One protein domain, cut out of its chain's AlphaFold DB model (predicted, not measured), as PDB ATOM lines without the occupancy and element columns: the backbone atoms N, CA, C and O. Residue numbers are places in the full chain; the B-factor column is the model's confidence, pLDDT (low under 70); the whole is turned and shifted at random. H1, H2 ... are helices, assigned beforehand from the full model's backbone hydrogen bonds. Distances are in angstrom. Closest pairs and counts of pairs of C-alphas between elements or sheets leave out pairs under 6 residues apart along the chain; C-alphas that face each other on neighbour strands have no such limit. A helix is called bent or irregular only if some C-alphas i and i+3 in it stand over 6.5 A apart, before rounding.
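This is residues 167 to 210 of the 210 residues of an uncharacterized protein of Mizuhopecten yessoensis (UniProt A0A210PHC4). Two long helices, H1 and H3, spread as the two arms of a wide open V, and the short helix H2 sits with the tight links at its tip. Most of each arm is free of the rest: residues 167 to 179 of H1 stand free, and so do residues 195 to 210, of which 195 to 208 belong to H3, with a short tail after them. The printed part has 44 residues with three named helices, H1, H2 and H3 in that order, and no named strand; its class is all helix. The whole is loose, with a radius of gyration of the C-alphas of 13.2 A, and flat, its C-alphas spanning 33 by 31 by 11 A.

Start with H1, residues 167 to 182, and go on through His 183, the one residue of a tight link, into H2, residues 184 to 188. H1 and H2 are close but not clearly touching; look at Val 180 and Phe 186, whose C-alphas, the closest of the two helices, are 6.8 A apart. Next comes Asn 189, again a tight link of one residue, and then H3, residues 190 to 208. H2 and H3 only just touch, with 3 pairs of C-alphas within 8 A, and they touch only at the corner by their link. Their closest C-alphas are those of Phe 186 and Thr 193, 5.9 A apart, and H3 touches H2 with residues 193 to 194 alone. H1 and H3 are apart. In the backbones of H1, H2 and H3 you will find every O i to N i+4 pair within hydrogen-bond range.

Find C-alpha 167 at (-30.666, 8.887, -39.864); from there H1 runs 22.9 A to C-alpha 182 at (-38.191, 20.653, -21.697). H2 has 5 residues, Pro 184 to Glu 188, and measures 6.2 A from first to last C-alpha. Find C-alpha 190 at (-31.065, 16.483, -13.787); from there H3, the longest helix by residues with 19, runs 27.2 A to C-alpha 208 at (-40.213, -8.663, -18.416). No helix is bent or irregular.

The two C-alphas farthest apart are those of Glu 188 and Thr 210, at 35.4 A, while the first and last printed C-alphas, those of Lys 167 and Thr 210, are 34.5 A apart. The printed part has no cut and no long link, and Thr 210 is the chain's last residue. In the B-factor column the mean pLDDT of the printed part is 94.7, and only residue 210 of the printed residues is under 70.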
ATOM      1  N   LYS A 167     -30.091   7.533 -39.787       97.38
ATOM      2  CA  LYS A 167     -30.666   8.887 -39.864       97.38
ATOM      3  C   LYS A 167     -31.987   8.977 -39.105       97.38
ATOM      4  O   LYS A 167     -32.190   9.931 -38.371       97.38
ATOM      5  N   LYS A 168     -32.866   7.979 -39.250       97.50
ATOM      6  CA  LYS A 168     -34.131   7.930 -38.505       97.50
ATOM      7  C   LYS A 168     -33.892   7.869 -36.994       97.50
ATOM      8  O   LYS A 168     -34.513   8.632 -36.272       97.50
ATOM      9  N   GLN A 169     -32.992   6.996 -36.540       96.94
ATOM     10  CA  GLN A 169     -32.631   6.880 -35.128       96.94
ATOM     11  C   GLN A 169     -32.079   8.206 -34.597       96.94
ATOM     12  O   GLN A 169     -32.619   8.730 -33.640       96.94
ATOM     13  N   MET A 170     -31.142   8.829 -35.314       97.81
ATOM     14  CA  MET A 170     -30.590  10.134 -34.942       97.81
ATOM     15  C   MET A 170     -31.664  11.224 -34.803       97.81
ATOM     16  O   MET A 170     -31.632  11.999 -33.856       97.81
ATOM     17  N   MET A 171     -32.635  11.294 -35.722       98.25
ATOM     18  CA  MET A 171     -33.730  12.269 -35.617       98.25
ATOM     19  C   MET A 171     -34.645  11.986 -34.421       98.25
ATOM     20  O   MET A 171     -35.101  12.925 -33.769       98.25
ATOM     21  N   ASN A 172     -34.897  10.708 -34.125       98.06
ATOM     22  CA  ASN A 172     -35.649  10.309 -32.941       98.06
ATOM     23  C   ASN A 172     -34.895  10.696 -31.662       98.06
ATOM     24  O   ASN A 172     -35.505  11.277 -30.771       98.06
ATOM     25  N   ASP A 173     -33.586  10.449 -31.607       97.69
ATOM     26  CA  ASP A 173     -32.738  10.786 -30.462       97.69
ATOM     27  C   ASP A 173     -32.740  12.305 -30.225       97.69
ATOM     28  O   ASP A 173     -32.963  12.757 -29.107       97.69
ATOM     29  N   ILE A 174     -32.603  13.116 -31.283       98.19
ATOM     30  CA  ILE A 174     -32.699  14.585 -31.189       98.19
ATOM     31  C   ILE A 174     -34.066  15.019 -30.645       98.19
ATOM     32  O   ILE A 174     -34.136  15.915 -29.803       98.19
ATOM     33  N   SER A 175     -35.157  14.419 -31.130       98.00
ATOM     34  CA  SER A 175     -36.505  14.728 -30.641       98.00
ATOM     35  C   SER A 175     -36.660  14.375 -29.164       98.00
ATOM     36  O   SER A 175     -37.220  15.167 -28.408       98.00
ATOM     37  N   LEU A 176     -36.142  13.216 -28.755       97.31
ATOM     38  CA  LEU A 176     -36.169  12.759 -27.372       97.31
ATOM     39  C   LEU A 176     -35.379  13.710 -26.467       97.31
ATOM     40  O   LEU A 176     -35.900  14.150 -25.448       97.31
ATOM     41  N   PHE A 177     -34.168  14.109 -26.865       97.25
ATOM     42  CA  PHE A 177     -33.368  15.063 -26.093       97.25
ATOM     43  C   PHE A 177     -34.080  16.399 -25.901       97.25
ATOM     44  O   PHE A 177     -34.078  16.937 -24.798       97.25
ATOM     45  N   LYS A 178     -34.740  16.920 -26.940       97.75
ATOM     46  CA  LYS A 178     -35.532  18.153 -26.812       97.75
ATOM     47  C   LYS A 178     -36.659  18.015 -25.788       97.75
ATOM     48  O   LYS A 178     -36.915  18.964 -25.057       97.75
ATOM     49  N   GLN A 179     -37.313  16.857 -25.730       97.00
ATOM     50  CA  GLN A 179     -38.366  16.589 -24.749       97.00
ATOM     51  C   GLN A 179     -37.805  16.501 -23.328       97.00
ATOM     52  O   GLN A 179     -38.364  17.116 -22.426       97.00
ATOM     53  N   VAL A 180     -36.685  15.796 -23.137       96.44
ATOM     54  CA  VAL A 180     -36.017  15.685 -21.828       96.44
ATOM     55  C   VAL A 180     -35.602  17.061 -21.312       96.44
ATOM     56  O   VAL A 180     -35.889  17.396 -20.169       96.44
ATOM     57  N   LEU A 181     -35.007  17.893 -22.173       96.00
ATOM     58  CA  LEU A 181     -34.604  19.256 -21.813       96.00
ATOM     59  C   LEU A 181     -35.786  20.175 -21.477       96.00
ATOM     60  O   LEU A 181     -35.601  21.147 -20.755       96.00
ATOM     61  N   ALA A 182     -36.982  19.890 -21.997       96.88
ATOM     62  CA  ALA A 182     -38.191  20.653 -21.697       96.88
ATOM     63  C   ALA A 182     -38.891  20.199 -20.402       96.88
ATOM     64  O   ALA A 182     -39.829  20.861 -19.959       96.88
ATOM     65  N   HIS A 183     -38.488  19.071 -19.809       96.69
ATOM     66  CA  HIS A 183     -39.172  18.509 -18.649       96.69
ATOM     67  C   HIS A 183     -38.783  19.250 -17.355       96.69
ATOM     68  O   HIS A 183     -37.589  19.352 -17.064       96.69
ATOM     69  N   PRO A 184     -39.747  19.705 -16.529       97.00
ATOM     70  CA  PRO A 184     -39.460  20.519 -15.343       97.00
ATOM     71  C   PRO A 184     -38.542  19.805 -14.345       97.00
ATOM     72  O   PRO A 184     -37.532  20.369 -13.942       97.00
ATOM     73  N   SER A 185     -38.794  18.527 -14.043       95.75
ATOM     74  CA  SER A 185     -37.956  17.750 -13.113       95.75
ATOM     75  C   SER A 185     -36.493  17.644 -13.561       95.75
ATOM     76  O   SER A 185     -35.585  17.671 -12.735       95.75
ATOM     77  N   PHE A 186     -36.253  17.579 -14.877       96.56
ATOM     78  CA  PHE A 186     -34.901  17.526 -15.429       96.56
ATOM     79  C   PHE A 186     -34.204  18.892 -15.360       96.56
ATOM     80  O   PHE A 186     -32.996  18.944 -15.151       96.56
ATOM     81  N   ILE A 187     -34.957  19.987 -15.520       96.75
ATOM     82  CA  ILE A 187     -34.451  21.361 -15.379       96.75
ATOM     83  C   ILE A 187     -34.090  21.654 -13.919       96.75
ATOM     84  O   ILE A 187     -33.055  22.263 -13.661       96.75
ATOM     85  N   GLU A 188     -34.926  21.215 -12.976       97.00
ATOM     86  CA  GLU A 188     -34.707  21.411 -11.541       97.00
ATOM     87  C   GLU A 188     -33.514  20.596 -11.033       97.00
ATOM     88  O   GLU A 188     -32.584  21.164 -10.466       97.00
ATOM     89  N   ASN A 189     -33.529  19.273 -11.244       96.19
ATOM     90  CA  ASN A 189     -32.514  18.350 -10.731       96.19
ATOM     91  C   ASN A 189     -32.229  17.223 -11.746       96.19
ATOM     92  O   ASN A 189     -32.798  16.124 -11.656       96.19
ATOM     93  N   PRO A 190     -31.317  17.444 -12.714       96.00
ATOM     94  CA  PRO A 190     -31.065  16.483 -13.787       96.00
ATOM     95  C   PRO A 190     -30.454  15.178 -13.268       96.00
ATOM     96  O   PRO A 190     -30.801  14.099 -13.744       96.00
ATOM     97  N   THR A 191     -29.565  15.249 -12.273       97.19
ATOM     98  CA  THR A 191     -28.866  14.072 -11.739       97.19
ATOM     99  C   THR A 191     -29.815  13.086 -11.078       97.19
ATOM    100  O   THR A 191     -29.659  11.882 -11.263       97.19
ATOM    101  N   ASP A 192     -30.792  13.581 -10.323       97.50
ATOM    102  CA  ASP A 192     -31.715  12.723  -9.584       97.50
ATOM    103  C   ASP A 192     -32.799  12.164 -10.503       97.50
ATOM    104  O   ASP A 192     -33.062  10.964 -10.459       97.50
ATOM    105  N   THR A 193     -33.293  12.971 -11.448       96.62
ATOM    106  CA  THR A 193     -34.204  12.505 -12.506       96.62
ATOM    107  C   THR A 193     -33.583  11.365 -13.328       96.62
ATOM    108  O   THR A 193     -34.249  10.378 -13.642       96.62
ATOM    109  N   ILE A 194     -32.287  11.454 -13.659       96.06
ATOM    110  CA  ILE A 194     -31.577  10.376 -14.368       96.06
ATOM    111  C   ILE A 194     -31.482   9.115 -13.497       96.06
ATOM    112  O   ILE A 194     -31.706   8.015 -14.003       96.06
ATOM    113  N   LYS A 195     -31.157   9.250 -12.203       97.31
ATOM    114  CA  LYS A 195     -31.079   8.102 -11.280       97.31
ATOM    115  C   LYS A 195     -32.424   7.388 -11.165       97.31
ATOM    116  O   LYS A 195     -32.458   6.168 -11.299       97.31
ATOM    117  N   GLU A 196     -33.508   8.134 -10.968       96.69
ATOM    118  CA  GLU A 196     -34.866   7.588 -10.882       96.69
ATOM    119  C   GLU A 196     -35.248   6.856 -12.177       96.69
ATOM    120  O   GLU A 196     -35.700   5.712 -12.145       96.69
ATOM    121  N   HIS A 197     -34.981   7.465 -13.338       95.44
ATOM    122  CA  HIS A 197     -35.252   6.828 -14.627       95.44
ATOM    123  C   HIS A 197     -34.490   5.505 -14.803       95.44
ATOM    124  O   HIS A 197     -35.059   4.523 -15.282       95.44
ATOM    125  N   LEU A 198     -33.214   5.456 -14.401       96.81
ATOM    126  CA  LEU A 198     -32.415   4.230 -14.455       96.81
ATOM    127  C   LEU A 198     -32.959   3.145 -13.519       96.81
ATOM    128  O   LEU A 198     -33.024   1.986 -13.925       96.81
ATOM    129  N   GLN A 199     -33.379   3.509 -12.304       97.31
ATOM    130  CA  GLN A 199     -34.008   2.575 -11.365       97.31
ATOM    131  C   GLN A 199     -35.296   1.988 -11.951       97.31
ATOM    132  O   GLN A 199     -35.446   0.767 -11.996       97.31
ATOM    133  N   ASN A 200     -36.170   2.836 -12.498       96.62
ATOM    134  CA  ASN A 200     -37.413   2.405 -13.137       96.62
ATOM    135  C   ASN A 200     -37.155   1.489 -14.344       96.62
ATOM    136  O   ASN A 200     -37.853   0.494 -14.526       96.62
ATOM    137  N   LYS A 201     -36.127   1.783 -15.151       96.31
ATOM    138  CA  LYS A 201     -35.745   0.940 -16.292       96.31
ATOM    139  C   LYS A 201     -35.259  -0.443 -15.854       96.31
ATOM    140  O   LYS A 201     -35.628  -1.430 -16.481       96.31
ATOM    141  N   LEU A 202     -34.459  -0.520 -14.789       96.06
ATOM    142  CA  LEU A 202     -33.986  -1.798 -14.248       96.06
ATOM    143  C   LEU A 202     -35.138  -2.648 -13.703       96.06
ATOM    144  O   LEU A 202     -35.150  -3.854 -13.931       96.06
ATOM    145  N   LEU A 203     -36.114  -2.029 -13.033       96.38
ATOM    146  CA  LEU A 203     -37.312  -2.728 -12.555       96.38
ATOM    147  C   LEU A 203     -38.145  -3.286 -13.719       96.38
ATOM    148  O   LEU A 203     -38.520  -4.452 -13.692       96.38
ATOM    149  N   GLN A 204     -38.358  -2.500 -14.781       95.06
ATOM    150  CA  GLN A 204     -39.079  -2.959 -15.977       95.06
ATOM    151  C   GLN A 204     -38.381  -4.131 -16.678       95.06
ATOM    152  O   GLN A 204     -39.045  -5.049 -17.149       95.06
ATOM    153  N   GLU A 205     -37.049  -4.107 -16.771       92.44
ATOM    154  CA  GLU A 205     -36.287  -5.219 -17.353       92.44
ATOM    155  C   GLU A 205     -36.444  -6.498 -16.511       92.44
ATOM    156  O   GLU A 205     -36.644  -7.566 -17.078       92.44
ATOM    157  N   GLN A 206     -36.459  -6.387 -15.176       92.00
ATOM    158  CA  GLN A 206     -36.685  -7.525 -14.274       92.00
ATOM    159  C   GLN A 206     -38.100  -8.113 -14.386       92.00
ATOM    160  O   GLN A 206     -38.240  -9.331 -14.373       92.00
ATOM    161  N   GLU A 207     -39.133  -7.277 -14.514       90.69
ATOM    162  CA  GLU A 207     -40.526  -7.727 -14.683       90.69
ATOM    163  C   GLU A 207     -40.778  -8.430 -16.027       90.69
ATOM    164  O   GLU A 207     -41.632  -9.305 -16.115       90.69
ATOM    165  N   MET A 208     -40.051  -8.058 -17.086       79.12
ATOM    166  CA  MET A 208     -40.213  -8.663 -18.416       79.12
ATOM    167  C   MET A 208     -39.509 -10.020 -18.565       79.12
ATOM    168  O   MET A 208     -39.827 -10.761 -19.498       79.12
ATOM    169  N   ASP A 209     -38.555 -10.326 -17.683       72.19
ATOM    170  CA  ASP A 209     -37.792 -11.579 -17.682       72.19
ATOM    171  C   ASP A 209     -38.451 -12.693 -16.834       72.19
ATOM    172  O   ASP A 209     -38.023 -13.850 -16.916       72.19
ATOM    173  N   THR A 210     -39.485 -12.369 -16.043       59.53
ATOM    174  CA  THR A 210     -40.308 -13.324 -15.266       59.53
ATOM    175  C   THR A 210     -41.555 -13.768 -16.017       59.53
ATOM    176  O   THR A 210     -41.856 -14.984 -15.986       59.53
TER     177      THR A 210